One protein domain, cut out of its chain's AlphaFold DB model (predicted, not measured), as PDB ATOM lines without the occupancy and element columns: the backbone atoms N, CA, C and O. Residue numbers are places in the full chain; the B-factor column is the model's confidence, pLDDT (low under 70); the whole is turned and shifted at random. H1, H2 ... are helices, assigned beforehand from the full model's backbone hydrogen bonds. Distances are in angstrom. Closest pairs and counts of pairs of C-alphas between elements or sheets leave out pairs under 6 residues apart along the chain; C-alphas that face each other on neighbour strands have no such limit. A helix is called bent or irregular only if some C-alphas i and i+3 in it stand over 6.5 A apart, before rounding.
ATOM      1  N   ALA A  82     207.232 238.901 203.359       94.62
ATOM      2  CA  ALA A  82     205.968 238.178 203.251       94.62
ATOM      3  C   ALA A  82     205.284 238.055 204.622       94.62
ATOM      4  O   ALA A  82     204.094 238.340 204.744       94.62
ATOM      5  N   HIS A  83     206.050 237.720 205.666       93.81
ATOM      6  CA  HIS A  83     205.576 237.696 207.048       93.81
ATOM      7  C   HIS A  83     205.149 239.094 207.524       93.81
ATOM      8  O   HIS A  83     204.131 239.226 208.195       93.81
ATOM      9  N   LEU A  84     205.879 240.152 207.150       92.62
ATOM     10  CA  LEU A  84     205.491 241.532 207.462       92.62
ATOM     11  C   LEU A  84     204.134 241.892 206.843       92.62
ATOM     12  O   LEU A  84     203.256 242.396 207.539       92.62
ATOM     13  N   VAL A  85     203.956 241.611 205.552       94.50
ATOM     14  CA  VAL A  85     202.705 241.863 204.824       94.50
ATOM     15  C   VAL A  85     201.551 241.073 205.447       94.50
ATOM     16  O   VAL A  85     200.474 241.633 205.654       94.50
ATOM     17  N   GLU A  86     201.772 239.811 205.822       95.12
ATOM     18  CA  GLU A  86     200.781 239.011 206.551       95.12
ATOM     19  C   GLU A  86     200.375 239.685 207.872       95.12
ATOM     20  O   GLU A  86     199.185 239.867 208.137       95.12
ATOM     21  N   LEU A  87     201.349 240.116 208.680       95.19
ATOM     22  CA  LEU A  87     201.109 240.797 209.954       95.19
ATOM     23  C   LEU A  87     200.405 242.149 209.786       95.19
ATOM     24  O   LEU A  87     199.625 242.526 210.657       95.19
ATOM     25  N   MET A  88     200.670 242.878 208.702       93.69
ATOM     26  CA  MET A  88     200.051 244.177 208.425       93.69
ATOM     27  C   MET A  88     198.567 244.069 208.073       93.69
ATOM     28  O   MET A  88     197.789 244.931 208.476       93.69
ATOM     29  N   TYR A  89     198.182 243.047 207.304       93.19
ATOM     30  CA  TYR A  89     196.815 242.901 206.789       93.19
ATOM     31  C   TYR A  89     195.948 241.923 207.586       93.19
ATOM     32  O   TYR A  89     194.737 241.861 207.371       93.19
ATOM     33  N   LYS A  90     196.537 241.167 208.515       94.19
ATOM     34  CA  LYS A  90     195.785 240.372 209.483       94.19
ATOM     35  C   LYS A  90     195.054 241.292 210.460       94.19
ATOM     36  O   LYS A  90     195.676 242.128 211.115       94.19
ATOM     37  N   GLU A  91     193.748 241.083 210.603       94.19
ATOM     38  CA  GLU A  91     192.938 241.799 211.590       94.19
ATOM     39  C   GLU A  91     193.485 241.533 213.007       94.19
ATOM     40  O   GLU A  91     193.540 240.368 213.426       94.19
ATOM     41  N   PRO A  92     193.921 242.573 213.742       95.50
ATOM     42  CA  PRO A  92     194.470 242.400 215.076       95.50
ATOM     43  C   PRO A  92     193.364 242.199 216.113       95.50
ATOM     44  O   PRO A  92     192.228 242.646 215.957       95.50
ATOM     45  N   ASP A  93     193.715 241.587 217.245       95.69
ATOM     46  CA  ASP A  93     192.822 241.562 218.404       95.69
ATOM     47  C   ASP A  93     192.815 242.934 219.097       95.69
ATOM     48  O   ASP A  93     193.657 243.234 219.946       95.69
ATOM     49  N   TRP A  94     191.843 243.780 218.750       97.00
ATOM     50  CA  TRP A  94     191.668 245.113 219.339       97.00
ATOM     51  C   TRP A  94     191.475 245.103 220.862       97.00
ATOM     52  O   TRP A  94     191.717 246.124 221.516       97.00
ATOM     53  N   SER A  95     191.087 243.971 221.463       95.88
ATOM     54  CA  SER A  95     190.977 243.858 222.920       95.88
ATOM     55  C   SER A  95     192.337 243.967 223.621       95.88
ATOM     56  O   SER A  95     192.394 244.414 224.770       95.88
ATOM     57  N   LEU A  96     193.446 243.697 222.916       95.75
ATOM     58  CA  LEU A  96     194.805 243.890 223.433       95.75
ATOM     59  C   LEU A  96     195.074 245.342 223.838       95.75
ATOM     60  O   LEU A  96     195.800 245.577 224.800       95.75
ATOM     61  N   LEU A  97     194.435 246.321 223.188       97.25
ATOM     62  CA  LEU A  97     194.560 247.738 223.555       97.25
ATOM     63  C   LEU A  97     193.905 248.072 224.907       97.25
ATOM     64  O   LEU A  97     194.059 249.179 225.418       97.25
ATOM     65  N   GLN A  98     193.166 247.129 225.493       96.06
ATOM     66  CA  GLN A  98     192.581 247.232 226.829       96.06
ATOM     67  C   GLN A  98     193.430 246.514 227.894       96.06
ATOM     68  O   GLN A  98     193.196 246.704 229.093       96.06
ATOM     69  N   ASN A  99     194.415 245.714 227.474       95.88
ATOM     70  CA  ASN A  99     195.311 244.957 228.338       95.88
ATOM     71  C   ASN A  99     196.598 245.756 228.594       95.88
ATOM     72  O   ASN A  99     197.355 246.057 227.676       95.88
ATOM     73  N   GLU A 100     196.859 246.091 229.856       94.75
ATOM     74  CA  GLU A 100     198.006 246.920 230.238       94.75
ATOM     75  C   GLU A 100     199.358 246.263 229.920       94.75
ATOM     76  O   GLU A 100     200.260 246.929 229.416       94.75
ATOM     77  N   GLU A 101     199.489 244.956 230.148       93.88
ATOM     78  CA  GLU A 101     200.726 244.211 229.890       93.88
ATOM     79  C   GLU A 101     201.020 244.072 228.394       93.88
ATOM     80  O   GLU A 101     202.181 244.105 227.983       93.88
ATOM     81  N   ALA A 102     199.977 243.956 227.569       93.88
ATOM     82  CA  ALA A 102     200.129 244.004 226.119       93.88
ATOM     83  C   ALA A 102     200.551 245.408 225.669       93.88
ATOM     84  O   ALA A 102     201.546 245.547 224.961       93.88
ATOM     85  N   VAL A 103     199.847 246.449 226.133       95.44
ATOM     86  CA  VAL A 103     200.103 247.844 225.746       95.44
ATOM     87  C   VAL A 103     201.526 248.283 226.075       95.44
ATOM     88  O   VAL A 103     202.139 248.916 225.224       95.44
ATOM     89  N   LYS A 104     202.102 247.879 227.216       94.12
ATOM     90  CA  LYS A 104     203.505 248.174 227.584       94.12
ATOM     91  C   LYS A 104     204.535 247.767 226.520       94.12
ATOM     92  O   LYS A 104     205.634 248.314 226.506       94.12
ATOM     93  N   LYS A 105     204.196 246.825 225.635       91.31
ATOM     94  CA  LYS A 105     205.060 246.338 224.546       91.31
ATOM     95  C   LYS A 105     204.817 247.048 223.208       91.31
ATOM     96  O   LYS A 105     205.566 246.819 222.262       91.31
ATOM     97  N   LEU A 106     203.777 247.878 223.108       93.06
ATOM     98  CA  LEU A 106     203.340 248.503 221.861       93.06
ATOM     99  C   LEU A 106     203.994 249.873 221.647       93.06
ATOM    100  O   LEU A 106     204.005 250.746 222.517       93.06
ATOM    101  N   PHE A 107     204.505 250.061 220.438       90.19
ATOM    102  CA  PHE A 107     205.246 251.222 219.976       90.19
ATOM    103  C   PHE A 107     204.459 252.523 220.169       90.19
ATOM    104  O   PHE A 107     203.298 252.636 219.780       90.19
ATOM    105  N   HIS A 108     205.103 253.518 220.785       92.12
ATOM    106  CA  HIS A 108     204.570 254.857 221.080       92.12
ATOM    107  C   HIS A 108     203.317 254.956 221.964       92.12
ATOM    108  O   HIS A 108     202.958 256.074 222.338       92.12
ATOM    109  N   ILE A 109     202.653 253.852 222.306       95.06
ATOM    110  CA  ILE A 109     201.431 253.847 223.127       95.06
ATOM    111  C   ILE A 109     201.604 253.136 224.473       95.06
ATOM    112  O   ILE A 109     200.638 253.043 225.231       95.06
ATOM    113  N   ASN A 110     202.825 252.703 224.793       93.50
ATOM    114  CA  ASN A 110     203.183 251.930 225.982       93.50
ATOM    115  C   ASN A 110     202.722 252.547 227.313       93.50
ATOM    116  O   ASN A 110     202.309 251.809 228.205       93.50
ATOM    117  N   ASP A 111     202.679 253.880 227.412       94.50
ATOM    118  CA  ASP A 111     202.276 254.601 228.630       94.50
ATOM    119  C   ASP A 111     200.880 255.253 228.519       94.50
ATOM    120  O   ASP A 111     200.520 256.157 229.277       94.50
ATOM    121  N   HIS A 112     200.061 254.829 227.548       96.69
ATOM    122  CA  HIS A 112     198.795 255.492 227.202       96.69
ATOM    123  C   HIS A 112     197.542 254.615 227.379       96.69
ATOM    124  O   HIS A 112     196.491 254.909 226.804       96.69
ATOM    125  N   ILE A 113     197.601 253.599 228.250       97.25
ATOM    126  CA  ILE A 113     196.492 252.661 228.515       97.25
ATOM    127  C   ILE A 113     195.165 253.352 228.873       97.25
ATOM    128  O   ILE A 113     194.107 252.946 228.396       97.25
ATOM    129  N   ALA A 114     195.192 254.428 229.664       97.31
ATOM    130  CA  ALA A 114     193.977 255.144 230.059       97.31
ATOM    131  C   ALA A 114     193.252 255.768 228.853       97.31
ATOM    132  O   ALA A 114     192.024 255.723 228.772       97.31
ATOM    133  N   LEU A 115     194.010 256.301 227.888       97.69
ATOM    134  CA  LEU A 115     193.454 256.860 226.657       97.69
ATOM    135  C   LEU A 115     192.890 255.751 225.761       97.69
ATOM    136  O   LEU A 115     191.788 255.894 225.240       97.69
ATOM    137  N   LEU A 116     193.614 254.639 225.612       97.94
ATOM    138  CA  LEU A 116     193.175 253.493 224.808       97.94
ATOM    139  C   LEU A 116     191.889 252.868 225.361       97.94
ATOM    140  O   LEU A 116     190.977 252.547 224.598       97.94
ATOM    141  N   LYS A 117     191.772 252.762 226.690       97.19
ATOM    142  CA  LYS A 117     190.546 252.300 227.360       97.19
ATOM    143  C   LYS A 117     189.365 253.241 227.170       97.19
ATOM    144  O   LYS A 117     188.219 252.795 227.136       97.19
ATOM    145  N   LYS A 118     189.643 254.539 227.046       96.88
ATOM    146  CA  LYS A 118     188.628 255.563 226.820       96.88
ATOM    147  C   LYS A 118     188.141 255.584 225.371       96.88
ATOM    148  O   LYS A 118     186.939 255.497 225.145       96.88
ATOM    149  N   LEU A 119     189.059 255.706 224.414       97.56
ATOM    150  CA  LEU A 119     188.726 255.905 223.001       97.56
ATOM    151  C   LEU A 119     188.404 254.597 222.271       97.56
ATOM    152  O   LEU A 119     187.641 254.625 221.311       97.56
ATOM    153  N   LYS A 120     188.943 253.464 222.743       97.62
ATOM    154  CA  LYS A 120     188.694 252.113 222.211       97.62
ATOM    155  C   LYS A 120     188.775 252.054 220.676       97.62
ATOM    156  O   LYS A 120     187.778 251.722 220.040       97.62
ATOM    157  N   PRO A 121     189.925 252.407 220.073       97.75
ATOM    158  CA  PRO A 121     190.065 252.368 218.622       97.75
ATOM    159  C   PRO A 121     189.884 250.935 218.092       97.75
ATOM    160  O   PRO A 121     190.365 249.983 218.709       97.75
ATOM    161  N   GLN A 122     189.201 250.804 216.955       96.94
ATOM    162  CA  GLN A 122     188.892 249.531 216.281       96.94
ATOM    163  C   GLN A 122     189.268 249.543 214.789       96.94
ATOM    164  O   GLN A 122     188.725 248.788 213.990       96.94
ATOM    165  N   SER A 123     190.142 250.460 214.378       97.19
ATOM    166  CA  SER A 123     190.639 250.542 213.002       97.19
ATOM    167  C   SER A 123     191.987 251.253 212.952       97.19
ATOM    168  O   SER A 123     192.363 251.964 213.888       97.19
ATOM    169  N   ILE A 124     192.695 251.107 211.830       97.31
ATOM    170  CA  ILE A 124     193.956 251.813 211.561       97.31
ATOM    171  C   ILE A 124     193.778 253.336 211.648       97.31
ATOM    172  O   ILE A 124     194.584 253.997 212.297       97.31
ATOM    173  N   ASP A 125     192.721 253.900 211.052       97.12
ATOM    174  CA  ASP A 125     192.468 255.347 211.097       97.12
ATOM    175  C   ASP A 125     192.236 255.841 212.533       97.12
ATOM    176  O   ASP A 125     192.802 256.859 212.942       97.12
ATOM    177  N   GLN A 126     191.457 255.100 213.327       98.06
ATOM    178  CA  GLN A 126     191.212 255.445 214.728       98.06
ATOM    179  C   GLN A 126     192.482 255.315 215.573       98.06
ATOM    180  O   GLN A 126     192.780 256.193 216.383       98.06
ATOM    181  N   LEU A 127     193.271 254.261 215.373       98.12
ATOM    182  CA  LEU A 127     194.545 254.089 216.067       98.12
ATOM    183  C   LEU A 127     195.547 255.194 215.690       98.12
ATOM    184  O   LEU A 127     196.220 255.742 216.565       98.12
ATOM    185  N   ALA A 128     195.590 255.597 214.418       97.81
ATOM    186  CA  ALA A 128     196.379 256.736 213.956       97.81
ATOM    187  C   ALA A 128     195.926 258.050 214.612       97.81
ATOM    188  O   ALA A 128     196.761 258.858 215.027       97.81
ATOM    189  N   ALA A 129     194.617 258.263 214.771       97.81
ATOM    190  CA  ALA A 129     194.094 259.412 215.503       97.81
ATOM    191  C   ALA A 129     194.521 259.385 216.981       97.81
ATOM    192  O   ALA A 129     194.958 260.410 217.503       97.81
ATOM    193  N   VAL A 130     194.498 258.224 217.649       97.94
ATOM    194  CA  VAL A 130     195.017 258.081 219.024       97.94
ATOM    195  C   VAL A 130     196.499 258.463 219.102       97.94
ATOM    196  O   VAL A 130     196.879 259.250 219.971       97.94
ATOM    197  N   LEU A 131     197.325 257.972 218.172       97.19
ATOM    198  CA  LEU A 131     198.750 258.317 218.066       97.19
ATOM    199  C   LEU A 131     198.985 259.822 217.851       97.19
ATOM    200  O   LEU A 131     199.976 260.372 218.334       97.19
ATOM    201  N   ALA A 132     198.070 260.513 217.172       95.88
ATOM    202  CA  ALA A 132     198.102 261.968 217.069       95.88
ATOM    203  C   ALA A 132     197.687 262.653 218.383       95.88
ATOM    204  O   ALA A 132     198.346 263.598 218.814       95.88
ATOM    205  N   ILE A 133     196.639 262.166 219.055       96.38
ATOM    206  CA  ILE A 133     196.086 262.736 220.300       96.38
ATOM    207  C   ILE A 133     197.069 262.668 221.473       96.38
ATOM    208  O   ILE A 133     197.046 263.536 222.349       96.38
ATOM    209  N   ILE A 134     197.954 261.673 221.523       95.06
ATOM    210  CA  ILE A 134     198.997 261.602 222.561       95.06
ATOM    211  C   ILE A 134     200.067 262.698 222.411       95.06
ATOM    212  O   ILE A 134     200.875 262.887 223.318       95.06
ATOM    213  N   ARG A 135     200.081 263.451 221.302       91.94
ATOM    214  CA  ARG A 135     200.977 264.600 221.105       91.94
ATOM    215  C   ARG A 135     200.370 265.885 221.697       91.94
ATOM    216  O   ARG A 135     199.148 266.058 221.648       91.94
ATOM    217  N   PRO A 136     201.192 266.835 222.191       88.25
ATOM    218  CA  PRO A 136     200.706 268.039 222.877       88.25
ATOM    219  C   PRO A 136     199.630 268.824 222.110       88.25
ATOM    220  O   PRO A 136     198.590 269.149 222.678       88.25
ATOM    221  N   GLY A 137     199.817 269.047 220.804       86.56
ATOM    222  CA  GLY A 137     198.909 269.870 219.992       86.56
ATOM    223  C   GLY A 137     197.496 269.301 219.799       86.56
ATOM    224  O   GLY A 137     196.572 270.037 219.449       86.56
ATOM    225  N   LYS A 138     197.292 267.998 220.034       92.62
ATOM    226  CA  LYS A 138     195.991 267.326 219.855       92.62
ATOM    227  C   LYS A 138     195.430 266.730 221.140       92.62
ATOM    228  O   LYS A 138     194.328 266.187 221.119       92.62
ATOM    229  N   ARG A 139     196.109 266.917 222.275       92.56
ATOM    230  CA  ARG A 139     195.724 266.327 223.564       92.56
ATOM    231  C   ARG A 139     194.314 266.705 224.023       92.56
ATOM    232  O   ARG A 139     193.644 265.884 224.638       92.56
ATOM    233  N   LYS A 140     193.837 267.897 223.648       93.06
ATOM    234  CA  LYS A 140     192.469 268.382 223.912       93.06
ATOM    235  C   LYS A 140     191.355 267.475 223.367       93.06
ATOM    236  O   LYS A 140     190.235 267.531 223.856       93.06
ATOM    237  N   LEU A 141     191.652 266.645 222.364       96.00
ATOM    238  CA  LEU A 141     190.685 265.726 221.760       96.00
ATOM    239  C   LEU A 141     190.536 264.410 222.541       96.00
ATOM    240  O   LEU A 141     189.663 263.615 222.214       96.00
ATOM    241  N   ALA A 142     191.343 264.172 223.583       96.31
ATOM    242  CA  ALA A 142     191.288 262.949 224.391       96.31
ATOM    243  C   ALA A 142     189.916 262.701 225.047       96.31
ATOM    244  O   ALA A 142     189.579 261.556 225.352       96.31
ATOM    245  N   ASP A 143     189.137 263.765 225.258       95.88
ATOM    246  CA  ASP A 143     187.810 263.701 225.865       95.88
ATOM    247  C   ASP A 143     186.657 263.857 224.863       95.88
ATOM    248  O   ASP A 143     185.499 263.873 225.269       95.88
ATOM    249  N   SER A 144     186.968 263.965 223.571       96.56
ATOM    250  CA  SER A 144     185.984 264.131 222.499       96.56
ATOM    251  C   SER A 144     185.413 262.792 222.017       96.56
ATOM    252  O   SER A 144     186.017 261.738 222.218       96.56
ATOM    253  N   ASP A 145     184.251 262.836 221.366       96.56
ATOM    254  CA  ASP A 145     183.720 261.690 220.627       96.56
ATOM    255  C   ASP A 145     184.442 261.501 219.281       96.56
ATOM    256  O   ASP A 145     185.181 262.372 218.813       96.56
ATOM    257  N   TRP A 146     184.222 260.350 218.643       97.12
ATOM    258  CA  TRP A 146     184.863 260.034 217.366       97.12
ATOM    259  C   TRP A 146     184.471 260.998 216.240       97.12
ATOM    260  O   TRP A 146     185.325 261.371 215.443       97.12
ATOM    261  N   ALA A 147     183.229 261.491 216.217       96.56
ATOM    262  CA  ALA A 147     182.778 262.429 215.188       96.56
ATOM    263  C   ALA A 147     183.541 263.766 215.238       96.56
ATOM    264  O   ALA A 147     183.821 264.373 214.198       96.56
ATOM    265  N   MET A 148     183.881 264.234 216.439       97.00
ATOM    266  CA  MET A 148     184.716 265.410 216.659       97.00
ATOM    267  C   MET A 148     186.193 265.104 216.397       97.00
ATOM    268  O   MET A 148     186.870 265.891 215.735       97.00
ATOM    269  N   ILE A 149     186.697 263.957 216.865       97.50
ATOM    270  CA  ILE A 149     188.086 263.534 216.633       97.50
ATOM    271  C   ILE A 149     188.386 263.474 215.135       97.50
ATOM    272  O   ILE A 149     189.340 264.113 214.692       97.50
ATOM    273  N   ASP A 150     187.559 262.787 214.348       94.50
ATOM    274  CA  ASP A 150     187.784 262.575 212.913       94.50
ATOM    275  C   ASP A 150     187.821 263.891 212.126       94.50
ATOM    276  O   ASP A 150     188.567 264.030 211.152       94.50
ATOM    277  N   ARG A 151     187.055 264.887 212.585       95.12
ATOM    278  CA  ARG A 151     187.011 266.231 212.003       95.12
ATOM    279  C   ARG A 151     188.239 267.062 212.359       95.12
ATOM    280  O   ARG A 151     188.781 267.750 211.502       95.12
ATOM    281  N   GLU A 152     188.668 267.014 213.616       95.19
ATOM    282  CA  GLU A 152     189.611 267.984 214.183       95.19
ATOM    283  C   GLU A 152     191.060 267.488 214.229       95.19
ATOM    284  O   GLU A 152     192.006 268.287 214.212       95.19
ATOM    285  N   VAL A 153     191.285 266.174 214.313       95.56
ATOM    286  CA  VAL A 153     192.613 265.616 214.612       95.56
ATOM    287  C   VAL A 153     193.640 265.932 213.519       95.56
ATOM    288  O   VAL A 153     194.803 266.176 213.830       95.56
ATOM    289  N   TRP A 154     193.201 266.073 212.266       95.12
ATOM    290  CA  TRP A 154     194.067 266.375 211.119       95.12
ATOM    291  C   TRP A 154     194.077 267.851 210.698       95.12
ATOM    292  O   TRP A 154     194.768 268.208 209.744       95.12
ATOM    293  N   ILE A 155     193.353 268.731 211.399       92.06
ATOM    294  CA  ILE A 155     193.392 270.174 211.125       92.06
ATOM    295  C   ILE A 155     194.749 270.730 211.563       92.06
ATOM    296  O   ILE A 155     195.175 270.521 212.701       92.06
ATOM    297  N   LYS A 156     195.449 271.434 210.672       86.19
ATOM    298  CA  LYS A 156     196.735 272.059 211.006       86.19
ATOM    299  C   LYS A 156     196.536 273.183 212.036       86.19
ATOM    300  O   LYS A 156     195.529 273.886 211.952       86.19
ATOM    301  N   PRO A 157     197.462 273.363 212.992       81.00
ATOM    302  CA  PRO A 157     197.432 274.524 213.874       81.00
ATOM    303  C   PRO A 157     197.524 275.822 213.062       81.00
ATOM    304  O   PRO A 157     198.082 275.846 211.963       81.00
ATOM    305  N   ALA A 158     196.939 276.895 213.598       77.75
ATOM    306  CA  ALA A 158     196.950 278.207 212.951       77.75
ATOM    307  C   ALA A 158     198.357 278.827 212.934       77.75
ATOM    308  O   ALA A 158     198.697 279.553 212.002       77.75
ATOM    309  N   ASP A 159     199.178 278.521 213.943       77.44
ATOM    310  CA  ASP A 159     200.586 278.900 213.972       77.44
ATOM    311  C   ASP A 159     201.429 277.879 213.191       77.44
ATOM    312  O   ASP A 159     201.489 276.697 213.527       77.44
ATOM    313  N   LEU A 160     202.114 278.353 212.147       67.12
ATOM    314  CA  LEU A 160     202.997 277.544 211.301       67.12
ATOM    315  C   LEU A 160     204.244 277.028 212.037       67.12
ATOM    316  O   LEU A 160     204.921 276.141 211.519       67.12
ATOM    317  N   LYS A 161     204.571 277.583 213.211       69.50
ATOM    318  CA  LYS A 161     205.684 277.123 214.053       69.50
ATOM    319  C   LYS A 161     205.295 275.980 214.985       69.50
ATOM    320  O   LYS A 161     206.182 275.336 215.545       69.50
ATOM    321  N   GLU A 162     204.002 275.720 215.173       71.44
ATOM    322  CA  GLU A 162     203.557 274.608 216.004       71.44
ATOM    323  C   GLU A 162     203.785 273.267 215.298       71.44
ATOM    324  O   GLU A 162     203.462 273.075 214.123       71.44
ATOM    325  N   TYR A 163     204.329 272.305 216.045       73.12
ATOM    326  CA  TYR A 163     204.538 270.948 215.558       73.12
ATOM    327  C   TYR A 163     203.206 270.307 215.137       73.12
ATOM    328  O   TYR A 163     202.291 270.144 215.948       73.12
ATOM    329  N   PHE A 164     203.121 269.888 213.872       80.38
ATOM    330  CA  PHE A 164     201.964 269.191 213.319       80.38
ATOM    331  C   PHE A 164     202.312 267.746 212.962       80.38
ATOM    332  O   PHE A 164     203.092 267.483 212.044       80.38
ATOM    333  N   PHE A 165     201.687 266.800 213.662       85.06
ATOM    334  CA  PHE A 165     201.849 265.378 213.382       85.06
ATOM    335  C   PHE A 165     201.071 264.995 212.115       85.06
ATOM    336  O   PHE A 165     199.840 265.053 212.080       85.06
ATOM    337  N   LYS A 166     201.792 264.646 211.043       89.94
ATOM    338  CA  LYS A 166     201.208 264.370 209.722       89.94
ATOM    339  C   LYS A 166     200.381 263.079 209.747       89.94
ATOM    340  O   LYS A 166     200.838 262.064 210.267       89.94
ATOM    341  N   LYS A 167     199.219 263.078 209.075       92.12
ATOM    342  CA  LYS A 167     198.346 261.891 208.973       92.12
ATOM    343  C   LYS A 167     199.076 260.664 208.416       92.12
ATOM    344  O   LYS A 167     198.961 259.590 208.986       92.12
ATOM    345  N   ALA A 168     199.855 260.824 207.345       89.50
ATOM    346  CA  ALA A 168     200.603 259.713 206.747       89.50
ATOM    347  C   ALA A 168     201.561 259.042 207.751       89.50
ATOM    348  O   ALA A 168     201.619 257.819 207.822       89.50
ATOM    349  N   HIS A 169     202.232 259.842 208.585       88.25
ATOM    350  CA  HIS A 169     203.116 259.362 209.653       88.25
ATOM    351  C   HIS A 169     202.344 258.574 210.711       88.25
ATOM    352  O   HIS A 169     202.741 257.483 211.108       88.25
ATOM    353  N   ALA A 170     201.200 259.115 211.137       94.00
ATOM    354  CA  ALA A 170     200.331 258.475 212.114       94.00
ATOM    355  C   ALA A 170     199.800 257.119 211.621       94.00
ATOM    356  O   ALA A 170     199.737 256.171 212.398       94.00
ATOM    357  N   ILE A 171     199.454 257.024 210.334       95.50
ATOM    358  CA  ILE A 171     199.012 255.776 209.699       95.50
ATOM    359  C   ILE A 171     200.151 254.756 209.649       95.50
ATOM    360  O   ILE A 171     199.935 253.605 210.019       95.50
ATOM    361  N   GLY A 172     201.366 255.168 209.267       92.31
ATOM    362  CA  GLY A 172     202.540 254.291 209.309       92.31
ATOM    363  C   GLY A 172     202.756 253.704 210.706       92.31
ATOM    364  O   GLY A 172     202.848 252.492 210.869       92.31
ATOM    365  N   TYR A 173     202.709 254.547 211.737       93.19
ATOM    366  CA  TYR A 173     202.844 254.104 213.127       93.19
ATOM    367  C   TYR A 173     201.694 253.209 213.598       93.19
ATOM    368  O   TYR A 173     201.926 252.281 214.371       93.19
ATOM    369  N   ALA A 174     200.467 253.445 213.132       96.56
ATOM    370  CA  ALA A 174     199.342 252.568 213.437       96.56
ATOM    371  C   ALA A 174     199.569 251.153 212.882       96.56
ATOM    372  O   ALA A 174     199.327 250.184 213.599       96.56
ATOM    373  N   TYR A 175     200.111 251.020 211.666       95.50
ATOM    374  CA  TYR A 175     200.492 249.711 211.124       95.50
ATOM    375  C   TYR A 175     201.587 249.035 211.947       95.50
ATOM    376  O   TYR A 175     201.479 247.842 212.210       95.50
ATOM    377  N   VAL A 176     202.594 249.779 212.417       93.94
ATOM    378  CA  VAL A 176     203.633 249.234 213.311       93.94
ATOM    379  C   VAL A 176     203.020 248.635 214.578       93.94
ATOM    380  O   VAL A 176     203.347 247.513 214.958       93.94
ATOM    381  N   VAL A 177     202.078 249.342 215.207       95.62
ATOM    382  CA  VAL A 177     201.366 248.831 216.388       95.62
ATOM    383  C   VAL A 177     200.544 247.581 216.049       95.62
ATOM    384  O   VAL A 177     200.565 246.622 216.819       95.62
ATOM    385  N   VAL A 178     199.862 247.547 214.898       96.19
ATOM    386  CA  VAL A 178     199.100 246.366 214.447       96.19
ATOM    387  C   VAL A 178     200.004 245.156 214.215       96.19
ATOM    388  O   VAL A 178     199.687 244.064 214.687       96.19
ATOM    389  N   ILE A 179     201.159 245.348 213.575       94.94
ATOM    390  CA  ILE A 179     202.173 244.300 213.397       94.94
ATOM    391  C   ILE A 179     202.572 243.718 214.760       94.94
ATOM    392  O   ILE A 179     202.544 242.500 214.944       94.94
ATOM    393  N   GLN A 180     202.878 244.571 215.743       94.44
ATOM    394  CA  GLN A 180     203.248 244.125 217.089       94.44
ATOM    395  C   GLN A 180     202.111 243.397 217.815       94.44
ATOM    396  O   GLN A 180     202.348 242.363 218.440       94.44
ATOM    397  N   MET A 181     200.872 243.890 217.721       95.38
ATOM    398  CA  MET A 181     199.700 243.208 218.283       95.38
ATOM    399  C   MET A 181     199.549 241.799 217.699       95.38
ATOM    400  O   MET A 181     199.317 240.839 218.436       95.38
ATOM    401  N   ASN A 182     199.739 241.657 216.388       95.69
ATOM    402  CA  ASN A 182     199.670 240.364 215.725       95.69
ATOM    403  C   ASN A 182     200.814 239.430 216.146       95.69
ATOM    404  O   ASN A 182     200.555 238.260 216.426       95.69
ATOM    405  N   LEU A 183     202.044 239.932 216.293       93.81
ATOM    406  CA  LEU A 183     203.188 239.158 216.801       93.81
ATOM    407  C   LEU A 183     202.973 238.625 218.228       93.81
ATOM    408  O   LEU A 183     203.305 237.471 218.517       93.81
ATOM    409  N   LEU A 184     202.374 239.426 219.118       91.06
ATOM    410  CA  LEU A 184     202.039 238.984 220.479       91.06
ATOM    411  C   LEU A 184     201.093 237.775 220.463       91.06
ATOM    412  O   LEU A 184     201.277 236.838 221.241       91.06
ATOM    413  N   ASN A 185     200.130 237.757 219.541       80.56
ATOM    414  CA  ASN A 185     199.199 236.640 219.390       80.56
ATOM    415  C   ASN A 185     199.878 235.363 218.886       80.56
ATOM    416  O   ASN A 185     199.554 234.283 219.371       80.56
ATOM    417  N   PHE A 186     200.839 235.468 217.964       70.25
ATOM    418  CA  PHE A 186     201.615 234.307 217.510       70.25
ATOM    419  C   PHE A 186     202.473 233.708 218.632       70.25
ATOM    420  O   PHE A 186     202.580 232.488 218.745       70.25
ATOM    421  N   THR A 187     203.028 234.553 219.503       61.91
ATOM    422  CA  THR A 187     203.845 234.098 220.639       61.91
ATOM    423  C   THR A 187     203.012 233.337 221.676       61.91
ATOM    424  O   THR A 187     203.489 232.365 222.243       61.91
ATOM    425  N   ASN A 188     201.749 233.725 221.887       57.34
ATOM    426  CA  ASN A 188     200.837 233.041 222.815       57.34
ATOM    427  C   ASN A 188     200.255 231.719 222.270       57.34
ATOM    428  O   ASN A 188     199.570 231.011 223.006       57.34
ATOM    429  N   GLN A 189     200.469 231.409 220.986       50.28
ATOM    430  CA  GLN A 189     200.015 230.172 220.332       50.28
ATOM    431  C   GLN A 189     201.139 229.139 220.137       50.28
ATOM    432  O   GLN A 189     200.869 228.049 219.632       50.28
TER     433      GLN A 189
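What this domain is: This is residues 82 to 189 of the 190 residues of an uncharacterized protein of Candidatus Pacearchaeota archaeon (UniProt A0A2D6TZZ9). One long helix, H8, runs along much of the length of the domain, and shorter helices pack round it: H5 crosses its first part, and H1 packs on its later part, on the side away from H2 and H3. H4 lies beyond H5 from H8, H6 and H7 form a helical hairpin near the end of H5, and the loop of residues 153 to 166 makes one end of the long axis. The printed part has 108 residues with eight named helices, H1 to H8 in chain order, and no named strand; its class is all helix. It is compact, with a radius of gyration of the C-alphas of 14.1 A, yet elongated, spanning 48 by 29 by 22 A.

How they stand to each other: H1, residues 82 to 89, touches residues 175 to 183 alone of H8, residues 167 to 187; the closest C-alphas, of Leu 87 and Ile 179, are 5.0 A apart. They run opposite ways at a steep tilt of 68 degrees, only just short of about perpendicular. H2, residues 94 to 98, and H3, residues 100 to 103, touch only at the corner, and only just, with 3 pairs of C-alphas within 8 A; the closest are those of Leu 97 and Val 103, at 6.0 A. H2 touches H4, residues 113 to 119, with the C-alphas of Gln 98 and Lys 117 closest at 5.5 A. The hub is H5, residues 124 to 133, which touches residues 167 to 175 alone of H8; the closest C-alphas are those of Ala 128 and Ala 170, 4.7 A apart, at a steep tilt of 67 degrees, opposite ways. H5 touches H6, residues 136 to 143, only at the corner, with the C-alphas of Ile 133 and Arg 139 closest at 4.9 A. H6 and H7, residues 146 to 152, form a hairpin; they only just touch, with 3 pairs within 8 A, the closest C-alphas being those of Leu 141 and Ile 149 at 6.2 A. H4 and H8 are apart. Each O i to N i+4 pair is within hydrogen-bond range in H1, H4, H5 and H8. The count is 2 of 3 in H7, 0 of 1 in H2 and 0 of 4 in H6, where O i to N i+3 pairs give 2 of 2 in H2 and 3 of 5 in H6; H3 is too short for an i+4 pair.

Where its parts are: H1 begins at C-alpha 82, (205.968, 238.178, 203.251). H5 is 14.1 A long and starts at C-alpha 124, (193.956, 251.813, 211.561). H6 is irregular: C-alphas 137 and 140 are 7.7 A apart. H8, 30.6 A long, ends at C-alpha 187, (203.845, 234.098, 220.639).

The domain as a whole: The C-alphas farthest apart, of Asp 159 and Gln 189, are 49.1 A apart. The printed part has no cut. The link from H7 to H8, 14 residues, is long. The mean pLDDT of the printed part is 91.8; residues 160 to 161 and 187 to 189 are under 70.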